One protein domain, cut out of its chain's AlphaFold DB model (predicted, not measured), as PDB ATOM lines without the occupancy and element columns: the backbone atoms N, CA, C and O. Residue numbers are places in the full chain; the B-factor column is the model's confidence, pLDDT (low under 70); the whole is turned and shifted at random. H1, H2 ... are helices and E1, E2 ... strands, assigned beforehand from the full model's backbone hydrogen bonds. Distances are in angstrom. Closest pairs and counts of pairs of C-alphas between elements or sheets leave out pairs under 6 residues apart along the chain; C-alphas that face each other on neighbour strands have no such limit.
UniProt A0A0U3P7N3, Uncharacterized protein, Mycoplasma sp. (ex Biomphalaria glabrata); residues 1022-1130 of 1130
ATOM      1  N   LYS A1022      34.890 -46.854  35.252       90.94
ATOM      2  CA  LYS A1022      36.029 -46.676  36.155       90.94
ATOM      3  C   LYS A1022      36.049 -45.277  36.757       90.94
ATOM      4  O   LYS A1022      36.347 -45.148  37.936       90.94
ATOM      5  N   ASN A1023      35.700 -44.236  36.007       89.62
ATOM      6  CA  ASN A1023      35.648 -42.883  36.555       89.62
ATOM      7  C   ASN A1023      34.601 -42.745  37.679       89.62
ATOM      8  O   ASN A1023      34.916 -42.224  38.748       89.62
ATOM      9  N   ASP A1024      33.391 -43.281  37.491       90.38
ATOM     10  CA  ASP A1024      32.363 -43.286  38.542       90.38
ATOM     11  C   ASP A1024      32.766 -44.152  39.737       90.38
ATOM     12  O   ASP A1024      32.636 -43.729  40.887       90.38
ATOM     13  N   LEU A1025      33.321 -45.338  39.480       91.69
ATOM     14  CA  LEU A1025      33.849 -46.208  40.529       91.69
ATOM     15  C   LEU A1025      35.000 -45.546  41.291       91.69
ATOM     16  O   LEU A1025      35.098 -45.727  42.497       91.69
ATOM     17  N   SER A1026      35.836 -44.740  40.635       90.06
ATOM     18  CA  SER A1026      36.891 -43.954  41.283       90.06
ATOM     19  C   SER A1026      36.294 -42.925  42.242       90.06
ATOM     20  O   SER A1026      36.718 -42.821  43.392       90.06
ATOM     21  N   ASN A1027      35.249 -42.217  41.807       89.69
ATOM     22  CA  ASN A1027      34.529 -41.250  42.636       89.69
ATOM     23  C   ASN A1027      33.894 -41.925  43.860       89.69
ATOM     24  O   ASN A1027      34.038 -41.443  44.985       89.69
ATOM     25  N   ILE A1028      33.258 -43.080  43.657       90.38
ATOM     26  CA  ILE A1028      32.679 -43.900  44.727       90.38
ATOM     27  C   ILE A1028      33.773 -44.435  45.659       90.38
ATOM     28  O   ILE A1028      33.620 -44.373  46.877       90.38
ATOM     29  N   LEU A1029      34.910 -44.887  45.125       88.50
ATOM     30  CA  LEU A1029      36.043 -45.370  45.912       88.50
ATOM     31  C   LEU A1029      36.656 -44.260  46.768       88.50
ATOM     32  O   LEU A1029      37.038 -44.518  47.904       88.50
ATOM     33  N   ILE A1030      36.732 -43.023  46.266       85.81
ATOM     34  CA  ILE A1030      37.170 -41.860  47.054       85.81
ATOM     35  C   ILE A1030      36.229 -41.647  48.243       85.81
ATOM     36  O   ILE A1030      36.702 -41.484  49.369       85.81
ATOM     37  N   ILE A1031      34.915 -41.678  48.007       87.25
ATOM     38  CA  ILE A1031      33.897 -41.525  49.054       87.25
ATOM     39  C   ILE A1031      34.010 -42.651  50.089       87.25
ATOM     40  O   ILE A1031      34.075 -42.385  51.291       87.25
ATOM     41  N   LEU A1032      34.081 -43.903  49.631       85.88
ATOM     42  CA  LEU A1032      34.222 -45.076  50.489       85.88
ATOM     43  C   LEU A1032      35.531 -45.014  51.290       85.88
ATOM     44  O   LEU A1032      35.509 -45.147  52.506       85.88
ATOM     45  N   ASN A1033      36.667 -44.687  50.672       82.38
ATOM     46  CA  ASN A1033      37.938 -44.533  51.387       82.38
ATOM     47  C   ASN A1033      37.917 -43.401  52.422       82.38
ATOM     48  O   ASN A1033      38.604 -43.502  53.436       82.38
ATOM     49  N   GLN A1034      37.158 -42.324  52.196       79.19
ATOM     50  CA  GLN A1034      36.976 -41.263  53.190       79.19
ATOM     51  C   GLN A1034      36.128 -41.729  54.377       79.19
ATOM     52  O   GLN A1034      36.526 -41.494  55.518       79.19
ATOM     53  N   GLY A1035      35.000 -42.400  54.123       73.62
ATOM     54  CA  GLY A1035      34.127 -42.930  55.178       73.62
ATOM     55  C   GLY A1035      34.800 -44.015  56.027       73.62
ATOM     56  O   GLY A1035      34.610 -44.072  57.240       73.62
ATOM     57  N   TYR A1036      35.661 -44.817  55.399       75.56
ATOM     58  CA  TYR A1036      36.269 -46.013  55.984       75.56
ATOM     59  C   TYR A1036      37.732 -45.790  56.422       75.56
ATOM     60  O   TYR A1036      38.421 -46.724  56.840       75.56
ATOM     61  N   LYS A1037      38.234 -44.547  56.355       62.53
ATOM     62  CA  LYS A1037      39.626 -44.201  56.676       62.53
ATOM     63  C   LYS A1037      39.966 -44.580  58.129       62.53
ATOM     64  O   LYS A1037      39.490 -43.940  59.061       62.53
ATOM     65  N   HIS A1038      40.848 -45.572  58.303       56.50
ATOM     66  CA  HIS A1038      41.322 -46.127  59.591       56.50
ATOM     67  C   HIS A1038      40.343 -47.028  60.365       56.50
ATOM     68  O   HIS A1038      40.517 -47.205  61.571       56.50
ATOM     69  N   LYS A1039      39.350 -47.619  59.700       58.31
ATOM     70  CA  LYS A1039      38.439 -48.581  60.328       58.31
ATOM     71  C   LYS A1039      38.598 -49.969  59.676       58.31
ATOM     72  O   LYS A1039      38.614 -50.080  58.452       58.31
ATOM     73  N   ASP A1040      38.721 -51.011  60.499       58.19
ATOM     74  CA  ASP A1040      38.601 -52.409  60.064       58.19
ATOM     75  C   ASP A1040      37.114 -52.776  60.014       58.19
ATOM     76  O   ASP A1040      36.387 -52.513  60.974       58.19
ATOM     77  N   PHE A1041      36.653 -53.399  58.927       61.44
ATOM     78  CA  PHE A1041      35.247 -53.786  58.795       61.44
ATOM     79  C   PHE A1041      35.084 -55.227  58.353       61.44
ATOM     80  O   PHE A1041      35.716 -55.694  57.407       61.44
ATOM     81  N   THR A1042      34.192 -55.924  59.048       59.47
ATOM     82  CA  THR A1042      33.659 -57.221  58.641       59.47
ATOM     83  C   THR A1042      32.141 -57.150  58.754       59.47
ATOM     84  O   THR A1042      31.620 -57.152  59.867       59.47
ATOM     85  N   PHE A1043      31.430 -57.057  57.626       64.81
ATOM     86  CA  PHE A1043      29.960 -57.055  57.606       64.81
ATOM     87  C   PHE A1043      29.419 -58.321  56.971       64.81
ATOM     88  O   PHE A1043      29.835 -58.668  55.875       64.81
ATOM     89  N   ASN A1044      28.470 -58.983  57.634       62.69
ATOM     90  CA  ASN A1044      27.871 -60.230  57.166       62.69
ATOM     91  C   ASN A1044      26.620 -59.953  56.310       62.69
ATOM     92  O   ASN A1044      25.742 -59.195  56.720       62.69
ATOM     93  N   GLN A1045      26.513 -60.599  55.149       63.25
ATOM     94  CA  GLN A1045      25.426 -60.425  54.180       63.25
ATOM     95  C   GLN A1045      24.065 -60.985  54.638       63.25
ATOM     96  O   GLN A1045      23.060 -60.862  53.946       63.25
ATOM     97  N   THR A1046      23.989 -61.621  55.804       60.06
ATOM     98  CA  THR A1046      22.788 -62.359  56.233       60.06
ATOM     99  C   THR A1046      21.634 -61.483  56.736       60.06
ATOM    100  O   THR A1046      20.523 -61.987  56.895       60.06
ATOM    101  N   SER A1047      21.837 -60.173  56.910       63.22
ATOM    102  CA  SER A1047      20.750 -59.212  57.133       63.22
ATOM    103  C   SER A1047      21.018 -57.906  56.384       63.22
ATOM    104  O   SER A1047      21.855 -57.110  56.813       63.22
ATOM    105  N   LEU A1048      20.313 -57.685  55.269       66.81
ATOM    106  CA  LEU A1048      20.409 -56.444  54.498       66.81
ATOM    107  C   LEU A1048      19.922 -55.255  55.347       66.81
ATOM    108  O   LEU A1048      18.780 -55.279  55.811       66.81
ATOM    109  N   PRO A1049      20.744 -54.210  55.545       69.38
ATOM    110  CA  PRO A1049      20.371 -53.082  56.394       69.38
ATOM    111  C   PRO A1049      19.304 -52.162  55.787       69.38
ATOM    112  O   PRO A1049      18.581 -51.494  56.523       69.38
ATOM    113  N   PHE A1050      19.174 -52.135  54.459       79.44
ATOM    114  CA  PHE A1050      18.107 -51.448  53.728       79.44
ATOM    115  C   PHE A1050      17.980 -52.021  52.307       79.44
ATOM    116  O   PHE A1050      18.877 -52.712  51.818       79.44
ATOM    117  N   ALA A1051      16.864 -51.736  51.634       70.88
ATOM    118  CA  ALA A1051      16.667 -52.092  50.228       70.88
ATOM    119  C   ALA A1051      17.664 -51.313  49.346       70.88
ATOM    120  O   ALA A1051      17.633 -50.086  49.359       70.88
ATOM    121  N   GLY A1052      18.556 -52.021  48.644       75.12
ATOM    122  CA  GLY A1052      19.689 -51.454  47.881       75.12
ATOM    123  C   GLY A1052      21.072 -51.775  48.472       75.12
ATOM    124  O   GLY A1052      22.092 -51.718  47.792       75.12
ATOM    125  N   ALA A1053      21.139 -52.238  49.726       75.75
ATOM    126  CA  ALA A1053      22.406 -52.646  50.343       75.75
ATOM    127  C   ALA A1053      23.135 -53.776  49.581       75.75
ATOM    128  O   ALA A1053      24.364 -53.830  49.591       75.75
ATOM    129  N   GLU A1054      22.387 -54.642  48.891       78.88
ATOM    130  CA  GLU A1054      22.935 -55.703  48.037       78.88
ATOM    131  C   GLU A1054      23.741 -55.143  46.854       78.88
ATOM    132  O   GLU A1054      24.740 -55.736  46.451       78.88
ATOM    133  N   HIS A1055      23.365 -53.967  46.337       86.06
ATOM    134  CA  HIS A1055      24.076 -53.302  45.247       86.06
ATOM    135  C   HIS A1055      25.337 -52.621  45.753       86.06
ATOM    136  O   HIS A1055      26.370 -52.659  45.090       86.06
ATOM    137  N   ILE A1056      25.293 -52.038  46.950       85.50
ATOM    138  CA  ILE A1056      26.461 -51.403  47.566       85.50
ATOM    139  C   ILE A1056      27.547 -52.435  47.917       85.50
ATOM    140  O   ILE A1056      28.736 -52.125  47.839       85.50
ATOM    141  N   TRP A1057      27.182 -53.686  48.228       81.88
ATOM    142  CA  TRP A1057      28.155 -54.762  48.470       81.88
ATOM    143  C   TRP A1057      29.075 -55.057  47.295       81.88
ATOM    144  O   TRP A1057      30.199 -55.495  47.528       81.88
ATOM    145  N   THR A1058      28.638 -54.762  46.071       85.38
ATOM    146  CA  THR A1058      29.430 -54.999  44.857       85.38
ATOM    147  C   THR A1058      30.740 -54.200  44.817       85.38
ATOM    148  O   THR A1058      31.635 -54.506  44.031       85.38
ATOM    149  N   PHE A1059      30.888 -53.193  45.688       87.88
ATOM    150  CA  PHE A1059      32.108 -52.396  45.825       87.88
ATOM    151  C   PHE A1059      33.124 -52.958  46.835       87.88
ATOM    152  O   PHE A1059      34.195 -52.374  47.006       87.88
ATOM    153  N   PHE A1060      32.820 -54.063  47.525       84.81
ATOM    154  CA  PHE A1060      33.646 -54.595  48.613       84.81
ATOM    155  C   PHE A1060      34.170 -56.005  48.330       84.81
ATOM    156  O   PHE A1060      33.472 -56.871  47.803       84.81
ATOM    157  N   ASN A1061      35.401 -56.280  48.762       79.75
ATOM    158  CA  ASN A1061      35.937 -57.636  48.738       79.75
ATOM    159  C   ASN A1061      35.119 -58.508  49.690       79.75
ATOM    160  O   ASN A1061      35.041 -58.206  50.882       79.75
ATOM    161  N   THR A1062      34.537 -59.597  49.195       71.88
ATOM    162  CA  THR A1062      33.735 -60.523  50.001       71.88
ATOM    163  C   THR A1062      34.481 -61.836  50.238       71.88
ATOM    164  O   THR A1062      35.155 -62.371  49.360       71.88
ATOM    165  N   LYS A1063      34.378 -62.380  51.454       67.69
ATOM    166  CA  LYS A1063      34.854 -63.724  51.809       67.69
ATOM    167  C   LYS A1063      33.864 -64.366  52.774       67.69
ATOM    168  O   LYS A1063      33.565 -63.798  53.819       67.69
ATOM    169  N   ASN A1064      33.360 -65.553  52.428       65.75
ATOM    170  CA  ASN A1064      32.372 -66.304  53.218       65.75
ATOM    171  C   ASN A1064      31.119 -65.482  53.586       65.75
ATOM    172  O   ASN A1064      30.686 -65.485  54.737       65.75
ATOM    173  N   GLY A1065      30.569 -64.739  52.621       63.62
ATOM    174  CA  GLY A1065      29.381 -63.910  52.842       63.62
ATOM    175  C   GLY A1065      29.626 -62.704  53.749       63.62
ATOM    176  O   GLY A1065      28.667 -62.133  54.251       63.62
ATOM    177  N   SER A1066      30.885 -62.314  53.988       65.25
ATOM    178  CA  SER A1066      31.217 -61.075  54.694       65.25
ATOM    179  C   SER A1066      32.103 -60.151  53.861       65.25
ATOM    180  O   SER A1066      33.027 -60.633  53.207       65.25
ATOM    181  N   THR A1067      31.856 -58.838  53.880       68.62
ATOM    182  CA  THR A1067      32.757 -57.843  53.275       68.62
ATOM    183  C   THR A1067      33.979 -57.673  54.177       68.62
ATOM    184  O   THR A1067      33.834 -57.426  55.368       68.62
ATOM    185  N   ILE A1068      35.183 -57.867  53.641       69.88
ATOM    186  CA  ILE A1068      36.451 -57.890  54.395       69.88
ATOM    187  C   ILE A1068      37.369 -56.704  54.068       69.88
ATOM    188  O   ILE A1068      38.475 -56.615  54.597       69.88
ATOM    189  N   GLY A1069      36.939 -55.808  53.180       76.69
ATOM    190  CA  GLY A1069      37.667 -54.586  52.859       76.69
ATOM    191  C   GLY A1069      37.247 -53.958  51.536       76.69
ATOM    192  O   GLY A1069      36.489 -54.540  50.759       76.69
ATOM    193  N   LEU A1070      37.782 -52.766  51.285       82.19
ATOM    194  CA  LEU A1070      37.673 -52.070  50.007       82.19
ATOM    195  C   LEU A1070      38.851 -52.452  49.095       82.19
ATOM    196  O   LEU A1070      39.957 -52.691  49.593       82.19
ATOM    197  N   PRO A1071      38.652 -52.511  47.772       84.81
ATOM    198  CA  PRO A1071      39.750 -52.583  46.814       84.81
ATOM    199  C   PRO A1071      40.719 -51.400  46.959       84.81
ATOM    200  O   PRO A1071      40.319 -50.292  47.308       84.81
ATOM    201  N   THR A1072      42.005 -51.630  46.687       83.12
ATOM    202  CA  THR A1072      43.071 -50.625  46.867       83.12
ATOM    203  C   THR A1072      43.123 -49.570  45.767       83.12
ATOM    204  O   THR A1072      43.677 -48.492  45.971       83.12
ATOM    205  N   ASP A1073      42.558 -49.878  44.604       86.19
ATOM    206  CA  ASP A1073      42.581 -49.056  43.402       86.19
ATOM    207  C   ASP A1073      41.317 -49.292  42.564       86.19
ATOM    208  O   ASP A1073      40.560 -50.247  42.772       86.19
ATOM    209  N   VAL A1074      41.086 -48.384  41.615       88.62
ATOM    210  CA  VAL A1074      39.895 -48.387  40.762       88.62
ATOM    211  C   VAL A1074      39.836 -49.589  39.819       88.62
ATOM    212  O   VAL A1074      38.743 -50.035  39.483       88.62
ATOM    213  N   ASP A1075      40.975 -50.152  39.412       87.69
ATOM    214  CA  ASP A1075      41.011 -51.303  38.504       87.69
ATOM    215  C   ASP A1075      40.589 -52.587  39.223       87.69
ATOM    216  O   ASP A1075      39.785 -53.369  38.707       87.69
ATOM    217  N   SER A1076      41.068 -52.771  40.451       86.69
ATOM    218  CA  SER A1076      40.644 -53.839  41.349       86.69
ATOM    219  C   SER A1076      39.162 -53.703  41.701       86.69
ATOM    220  O   SER A1076      38.437 -54.698  41.676       86.69
ATOM    221  N   LEU A1077      38.686 -52.474  41.954       89.62
ATOM    222  CA  LEU A1077      37.266 -52.203  42.183       89.62
ATOM    223  C   LEU A1077      36.415 -52.484  40.948       89.62
ATOM    224  O   LEU A1077      35.360 -53.088  41.073       89.62
ATOM    225  N   TYR A1078      36.872 -52.097  39.762       90.50
ATOM    226  CA  TYR A1078      36.179 -52.367  38.508       90.50
ATOM    227  C   TYR A1078      36.011 -53.864  38.254       90.50
ATOM    228  O   TYR A1078      34.907 -54.303  37.945       90.50
ATOM    229  N   ASN A1079      37.074 -54.658  38.406       87.56
ATOM    230  CA  ASN A1079      37.004 -56.102  38.170       87.56
ATOM    231  C   ASN A1079      36.083 -56.799  39.178       87.56
ATOM    232  O   ASN A1079      35.300 -57.672  38.803       87.56
ATOM    233  N   LEU A1080      36.158 -56.383  40.442       87.12
ATOM    234  CA  LEU A1080      35.276 -56.854  41.500       87.12
ATOM    235  C   LEU A1080      33.813 -56.493  41.206       87.12
ATOM    236  O   LEU A1080      32.959 -57.376  41.163       87.12
ATOM    237  N   PHE A1081      33.553 -55.210  40.951       89.25
ATOM    238  CA  PHE A1081      32.229 -54.674  40.667       89.25
ATOM    239  C   PHE A1081      31.616 -55.359  39.451       89.25
ATOM    240  O   PHE A1081      30.507 -55.866  39.535       89.25
ATOM    241  N   LYS A1082      32.359 -55.471  38.346       87.56
ATOM    242  CA  LYS A1082      31.916 -56.159  37.127       87.56
ATOM    243  C   LYS A1082      31.500 -57.609  37.388       87.56
ATOM    244  O   LYS A1082      30.510 -58.054  36.818       87.56
ATOM    245  N   GLY A1083      32.244 -58.337  38.223       82.81
ATOM    246  CA  GLY A1083      31.912 -59.718  38.573       82.81
ATOM    247  C   GLY A1083      30.681 -59.821  39.473       82.81
ATOM    248  O   GLY A1083      29.794 -60.623  39.209       82.81
ATOM    249  N   GLN A1084      30.607 -58.986  40.510       85.50
ATOM    250  CA  GLN A1084      29.560 -59.080  41.531       85.50
ATOM    251  C   GLN A1084      28.238 -58.435  41.104       85.50
ATOM    252  O   GLN A1084      27.172 -58.916  41.476       85.50
ATOM    253  N   ILE A1085      28.273 -57.368  40.300       85.88
ATOM    254  CA  ILE A1085      27.064 -56.656  39.866       85.88
ATOM    255  C   ILE A1085      26.166 -57.528  38.984       85.88
ATOM    256  O   ILE A1085      24.947 -57.382  39.023       85.88
ATOM    257  N   ALA A1086      26.752 -58.480  38.252       80.19
ATOM    258  CA  ALA A1086      26.026 -59.457  37.445       80.19
ATOM    259  C   ALA A1086      25.161 -60.417  38.284       80.19
ATOM    260  O   ALA A1086      24.201 -60.979  37.764       80.19
ATOM    261  N   GLU A1087      25.474 -60.591  39.572       78.56
ATOM    262  CA  GLU A1087      24.704 -61.425  40.507       78.56
ATOM    263  C   GLU A1087      23.571 -60.644  41.200       78.56
ATOM    264  O   GLU A1087      22.828 -61.202  42.008       78.56
ATOM    265  N   THR A1088      23.418 -59.353  40.889       80.62
ATOM    266  CA  THR A1088      22.365 -58.495  41.446       80.62
ATOM    267  C   THR A1088      21.181 -58.355  40.492       80.62
ATOM    268  O   THR A1088      21.289 -58.576  39.288       80.62
ATOM    269  N   ASN A1089      20.039 -57.895  41.008       80.12
ATOM    270  CA  ASN A1089      18.861 -57.593  40.185       80.12
ATOM    271  C   ASN A1089      19.019 -56.350  39.272       80.12
ATOM    272  O   ASN A1089      18.096 -56.055  38.511       80.12
ATOM    273  N   LEU A1090      20.159 -55.643  39.309       80.25
ATOM    274  CA  LEU A1090      20.451 -54.511  38.415       80.25
ATOM    275  C   LEU A1090      20.778 -54.944  36.980       80.25
ATOM    276  O   LEU A1090      20.738 -54.117  36.068       80.25
ATOM    277  N   VAL A1091      21.093 -56.224  36.768       80.06
ATOM    278  CA  VAL A1091      21.451 -56.790  35.464       80.06
ATOM    279  C   VAL A1091      20.433 -57.868  35.104       80.06
ATOM    280  O   VAL A1091      20.132 -58.746  35.906       80.06
ATOM    281  N   ASN A1092      19.867 -57.803  33.895       73.75
ATOM    282  CA  ASN A1092      18.962 -58.838  33.384       73.75
ATOM    283  C   ASN A1092      19.112 -59.037  31.871       73.75
ATOM    284  O   ASN A1092      19.640 -58.172  31.171       73.75
ATOM    285  N   ASP A1093      18.575 -60.143  31.357       64.56
ATOM    286  CA  ASP A1093      18.760 -60.583  29.967       64.56
ATOM    287  C   ASP A1093      18.285 -59.583  28.895       64.56
ATOM    288  O   ASP A1093      18.758 -59.635  27.756       64.56
ATOM    289  N   LYS A1094      17.348 -58.676  29.221       65.31
ATOM    290  CA  LYS A1094      16.782 -57.721  28.250       65.31
ATOM    291  C   LYS A1094      17.593 -56.440  28.113       65.31
ATOM    292  O   LYS A1094      17.717 -55.933  27.004       65.31
ATOM    293  N   VAL A1095      18.106 -55.904  29.220       65.56
ATOM    294  CA  VAL A1095      18.803 -54.602  29.244       65.56
ATOM    295  C   VAL A1095      20.289 -54.710  29.601       65.56
ATOM    296  O   VAL A1095      20.998 -53.705  29.537       65.56
ATOM    297  N   GLY A1096      20.782 -55.904  29.943       74.81
ATOM    298  CA  GLY A1096      22.178 -56.153  30.299       74.81
ATOM    299  C   GLY A1096      22.666 -55.202  31.390       74.81
ATOM    300  O   GLY A1096      21.962 -54.949  32.367       74.81
ATOM    301  N   PHE A1097      23.855 -54.636  31.188       81.25
ATOM    302  CA  PHE A1097      24.457 -53.662  32.101       81.25
ATOM    303  C   PHE A1097      24.033 -52.202  31.832       81.25
ATOM    304  O   PHE A1097      24.532 -51.289  32.485       81.25
ATOM    305  N   SER A1098      23.094 -51.937  30.914       77.06
ATOM    306  CA  SER A1098      22.801 -50.569  30.443       77.06
ATOM    307  C   SER A1098      22.175 -49.629  31.486       77.06
ATOM    308  O   SER A1098      22.028 -48.433  31.241       77.06
ATOM    309  N   GLN A1099      21.775 -50.138  32.653       81.75
ATOM    310  CA  GLN A1099      21.222 -49.326  33.745       81.75
ATOM    311  C   GLN A1099      22.277 -48.937  34.791       81.75
ATOM    312  O   GLN A1099      22.020 -48.081  35.641       81.75
ATOM    313  N   ILE A1100      23.479 -49.517  34.709       88.00
ATOM    314  CA  ILE A1100      24.514 -49.393  35.733       88.00
ATOM    315  C   ILE A1100      25.043 -47.966  35.853       88.00
ATOM    316  O   ILE A1100      25.174 -47.466  36.965       88.00
ATOM    317  N   ALA A1101      25.266 -47.263  34.745       87.94
ATOM    318  CA  ALA A1101      25.711 -45.874  34.762       87.94
ATOM    319  C   ALA A1101      24.728 -44.973  35.515       87.94
ATOM    320  O   ALA A1101      25.138 -44.143  36.322       87.94
ATOM    321  N   SER A1102      23.420 -45.139  35.288       85.56
ATOM    322  CA  SER A1102      22.409 -44.361  36.013       85.56
ATOM    323  C   SER A1102      22.418 -44.690  37.504       85.56
ATOM    324  O   SER A1102      22.267 -43.785  38.322       85.56
ATOM    325  N   TYR A1103      22.590 -45.968  37.851       88.56
ATOM    326  CA  TYR A1103      22.707 -46.397  39.238       88.56
ATOM    327  C   TYR A1103      23.942 -45.770  39.901       88.56
ATOM    328  O   TYR A1103      23.790 -45.051  40.885       88.56
ATOM    329  N   LEU A1104      25.137 -45.920  39.324       90.44
ATOM    330  CA  LEU A1104      26.378 -45.378  39.887       90.44
ATOM    331  C   LEU A1104      26.358 -43.854  40.016       90.44
ATOM    332  O   LEU A1104      26.736 -43.328  41.061       90.44
ATOM    333  N   ASN A1105      25.836 -43.143  39.015       87.69
ATOM    334  CA  ASN A1105      25.676 -41.689  39.082       87.69
ATOM    335  C   ASN A1105      24.684 -41.240  40.166       87.69
ATOM    336  O   ASN A1105      24.761 -40.106  40.632       87.69
ATOM    337  N   SER A1106      23.756 -42.102  40.595       89.38
ATOM    338  CA  SER A1106      22.841 -41.788  41.700       89.38
ATOM    339  C   SER A1106      23.504 -41.893  43.080       89.38
ATOM    340  O   SER A1106      23.030 -41.278  44.040       89.38
ATOM    341  N   LEU A1107      24.617 -42.630  43.181       91.25
ATOM    342  CA  LEU A1107      25.318 -42.902  44.438       91.25
ATOM    343  C   LEU A1107      26.169 -41.736  44.933       91.25
ATOM    344  O   LEU A1107      26.635 -41.741  46.071       91.25
ATOM    345  N   TYR A1108      26.407 -40.729  44.102       89.69
ATOM    346  CA  TYR A1108      27.203 -39.579  44.498       89.69
ATOM    347  C   TYR A1108      26.707 -38.297  43.835       89.69
ATOM    348  O   TYR A1108      25.938 -38.304  42.880       89.69
ATOM    349  N   THR A1109      27.113 -37.154  44.376       86.56
ATOM    350  CA  THR A1109      26.901 -35.853  43.739       86.56
ATOM    351  C   THR A1109      28.139 -34.986  43.908       86.56
ATOM    352  O   THR A1109      28.914 -35.156  44.852       86.56
ATOM    353  N   ASN A1110      28.356 -34.059  42.979       80.69
ATOM    354  CA  ASN A1110      29.493 -33.150  43.006       80.69
ATOM    355  C   ASN A1110      29.012 -31.741  43.364       80.69
ATOM    356  O   ASN A1110      28.392 -31.052  42.551       80.69
ATOM    357  N   VAL A1111      29.317 -31.299  44.584       76.12
ATOM    358  CA  VAL A1111      28.984 -29.952  45.054       76.12
ATOM    359  C   VAL A1111      30.263 -29.121  45.084       76.12
ATOM    360  O   VAL A1111      31.100 -29.274  45.969       76.12
ATOM    361  N   LYS A1112      30.410 -28.207  44.115       73.75
ATOM    362  CA  LYS A1112      31.554 -27.276  43.998       73.75
ATOM    363  C   LYS A1112      32.932 -27.964  43.958       73.75
ATOM    364  O   LYS A1112      33.889 -27.453  44.532       73.75
ATOM    365  N   GLY A1113      33.039 -29.103  43.278       72.38
ATOM    366  CA  GLY A1113      34.290 -29.856  43.137       72.38
ATOM    367  C   GLY A1113      34.527 -30.893  44.236       72.38
ATOM    368  O   GLY A1113      35.470 -31.669  44.122       72.38
ATOM    369  N   ASN A1114      33.669 -30.948  45.260       77.94
ATOM    370  CA  ASN A1114      33.714 -31.983  46.285       77.94
ATOM    371  C   ASN A1114      32.686 -33.070  45.975       77.94
ATOM    372  O   ASN A1114      31.479 -32.817  45.942       77.94
ATOM    373  N   ILE A1115      33.192 -34.281  45.766       83.12
ATOM    374  CA  ILE A1115      32.390 -35.479  45.547       83.12
ATOM    375  C   ILE A1115      31.914 -35.982  46.906       83.12
ATOM    376  O   ILE A1115      32.727 -36.261  47.786       83.12
ATOM    377  N   VAL A1116      30.600 -36.071  47.079       84.88
ATOM    378  CA  VAL A1116      29.967 -36.517  48.321       84.88
ATOM    379  C   VAL A1116      28.966 -37.627  48.037       84.88
ATOM    380  O   VAL A1116      28.369 -37.677  46.959       84.88
ATOM    381  N   ALA A1117      28.795 -38.525  49.007       86.69
ATOM    382  CA  ALA A1117      27.858 -39.633  48.899       86.69
ATOM    383  C   ALA A1117      26.420 -39.134  48.709       86.69
ATOM    384  O   ALA A1117      26.005 -38.151  49.325       86.69
ATOM    385  N   ASN A1118      25.653 -39.846  47.893       88.31
ATOM    386  CA  ASN A1118      24.242 -39.601  47.630       88.31
ATOM    387  C   ASN A1118      23.482 -40.937  47.547       88.31
ATOM    388  O   ASN A1118      24.093 -42.007  47.523       88.31
ATOM    389  N   GLY A1119      22.151 -40.881  47.539       87.50
ATOM    390  CA  GLY A1119      21.301 -42.053  47.316       87.50
ATOM    391  C   GLY A1119      21.618 -43.229  48.245       87.50
ATOM    392  O   GLY A1119      21.775 -43.065  49.458       87.50
ATOM    393  N   GLU A1120      21.721 -44.426  47.669       87.38
ATOM    394  CA  GLU A1120      21.977 -45.663  48.417       87.38
ATOM    395  C   GLU A1120      23.343 -45.678  49.111       87.38
ATOM    396  O   GLU A1120      23.456 -46.201  50.218       87.38
ATOM    397  N   LEU A1121      24.364 -45.039  48.533       87.56
ATOM    398  CA  LEU A1121      25.691 -44.960  49.145       87.56
ATOM    399  C   LEU A1121      25.696 -44.032  50.368       87.56
ATOM    400  O   LEU A1121      26.371 -44.313  51.357       87.56
ATOM    401  N   LEU A1122      24.912 -42.948  50.343       86.25
ATOM    402  CA  LEU A1122      24.703 -42.107  51.525       86.25
ATOM    403  C   LEU A1122      23.925 -42.855  52.611       86.25
ATOM    404  O   LEU A1122      24.288 -42.767  53.781       86.25
ATOM    405  N   ASN A1123      22.886 -43.609  52.239       85.00
ATOM    406  CA  ASN A1123      22.157 -44.460  53.183       85.00
ATOM    407  C   ASN A1123      23.085 -45.501  53.817       85.00
ATOM    408  O   ASN A1123      23.025 -45.706  55.027       85.00
ATOM    409  N   TRP A1124      23.989 -46.081  53.025       84.06
ATOM    410  CA  TRP A1124      25.013 -47.006  53.492       84.06
ATOM    411  C   TRP A1124      25.960 -46.369  54.511       84.06
ATOM    412  O   TRP A1124      26.131 -46.904  55.602       84.06
ATOM    413  N   LEU A1125      26.524 -45.197  54.204       80.56
ATOM    414  CA  LEU A1125      27.410 -44.478  55.128       80.56
ATOM    415  C   LEU A1125      26.682 -43.979  56.382       80.56
ATOM    416  O   LEU A1125      27.256 -43.966  57.466       80.56
ATOM    417  N   ASN A1126      25.424 -43.554  56.263       82.38
ATOM    418  CA  ASN A1126      24.624 -43.144  57.416       82.38
ATOM    419  C   ASN A1126      24.297 -44.328  58.324       82.38
ATOM    420  O   ASN A1126      24.324 -44.168  59.540       82.38
ATOM    421  N   TRP A1127      23.986 -45.491  57.746       78.12
ATOM    422  CA  TRP A1127      23.772 -46.723  58.496       78.12
ATOM    423  C   TRP A1127      25.060 -47.209  59.169       78.12
ATOM    424  O   TRP A1127      25.022 -47.565  60.335       78.12
ATOM    425  N   GLU A1128      26.207 -47.163  58.488       71.25
ATOM    426  CA  GLU A1128      27.501 -47.562  59.067       71.25
ATOM    427  C   GLU A1128      27.999 -46.611  60.174       71.25
ATOM    428  O   GLU A1128      28.782 -47.013  61.031       71.25
ATOM    429  N   ASN A1129      27.544 -45.354  60.195       68.19
ATOM    430  CA  ASN A1129      27.835 -44.412  61.281       68.19
ATOM    431  C   ASN A1129      26.925 -44.573  62.520       68.19
ATOM    432  O   ASN A1129      27.138 -43.855  63.501       68.19
ATOM    433  N   GLN A1130      25.923 -45.460  62.476       62.12
ATOM    434  CA  GLN A1130      25.094 -45.853  63.628       62.12
ATOM    435  C   GLN A1130      25.724 -47.038  64.357       62.12
ATOM    436  O   GLN A1130      25.655 -47.034  65.608       62.12
TER     437      GLN A1130
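AT A GLANCE: This is residues 1022 to 1130 of the 1130 residues of an uncharacterized protein of Mycoplasma sp. (ex Biomphalaria glabrata) (UniProt A0A0U3P7N3). A compact cluster of short helices that cross one another, with helix H2 near the middle, has a small two-stranded hairpin at each of two opposite ends, E1 with E2 and E3 with E4. Two long loops, residues 1036 to 1052 and 1086 to 1099, run round the outside. The printed part has 109 residues, with five named helices and four named strands in the order H1 H2 E1 E2 H3 H4 E3 E4 H5; the class is mixed, helices and strands, and both sheets are antiparallel. The whole is compact, with a radius of gyration of the C-alphas of 13.3 A and spans of 40 by 38 by 26 A.

IN THESE COORDINATES: H1, residues 1022 to 1035, begins at C-alpha 1022 (36.029, -46.676, 36.155) and is 19.5 A long. H2 is residues 1053 to 1059, 10.7 A. E1 is residues 1061 to 1063 and E2 residues 1066 to 1069. H3, residues 1074 to 1085, is 15.3 A long and begins at C-alpha 1074 (39.895, -48.387, 40.762). H4 is residues 1100 to 1106, E3 residues 1108 to 1111 and E4 residues 1114 to 1117. H5, residues 1119 to 1128, is 14.4 A long and ends at C-alpha 1128 (27.501, -47.562, 59.067).

HOW THE PARTS SIT: H1 touches H3, which touches it with its residues 1074 to 1078 alone, and their lines stand about perpendicular at 82 degrees; the closest C-alphas are those of Ser 1026 and Val 1074, 5.4 A. H1 and H4 only just touch, with 3 pairs of C-alphas within 8 A, the closest Asp 1024 and Leu 1104 at 6.5 A. The C-alphas of Ile 1031 in H1 and Ala 1117 in E4 are 6.3 A apart. H2 touches H3, closest C-alphas Thr 1058 and Phe 1081 at 5.0 A, and they run opposite ways at 38 degrees, only just a steep tilt. H2 touches H5 about perpendicular at 88 degrees, closest C-alphas Ile 1056 and Leu 1121, 6.7 A. In the hairpin E1 and E2, N 1063 and O 1066 are within hydrogen-bond range at 2.8 A. In the hairpin E3 and E4, N 1109 and O 1116 are at 2.9 A. Every O i to N i+4 pair is within hydrogen-bond range in H1, H3, H4 and H5; H2 has 1 of 3, and 3 of 4 O i to N i+3 pairs. The two hairpins are apart.

THE WHOLE: The C-alphas farthest apart are those of His 1038 and Lys 1094, 41.5 A. The printed part has no cut and ends at the chain's last residue, 1130. The links H1 to H2, 17 residues, and H3 to H4, 14 residues, are long. The mean pLDDT of the printed part is 79.2, and residues 1037 to 1049, 1063 to 1068, 1093 to 1095 and 1129 to 1130 are under 70.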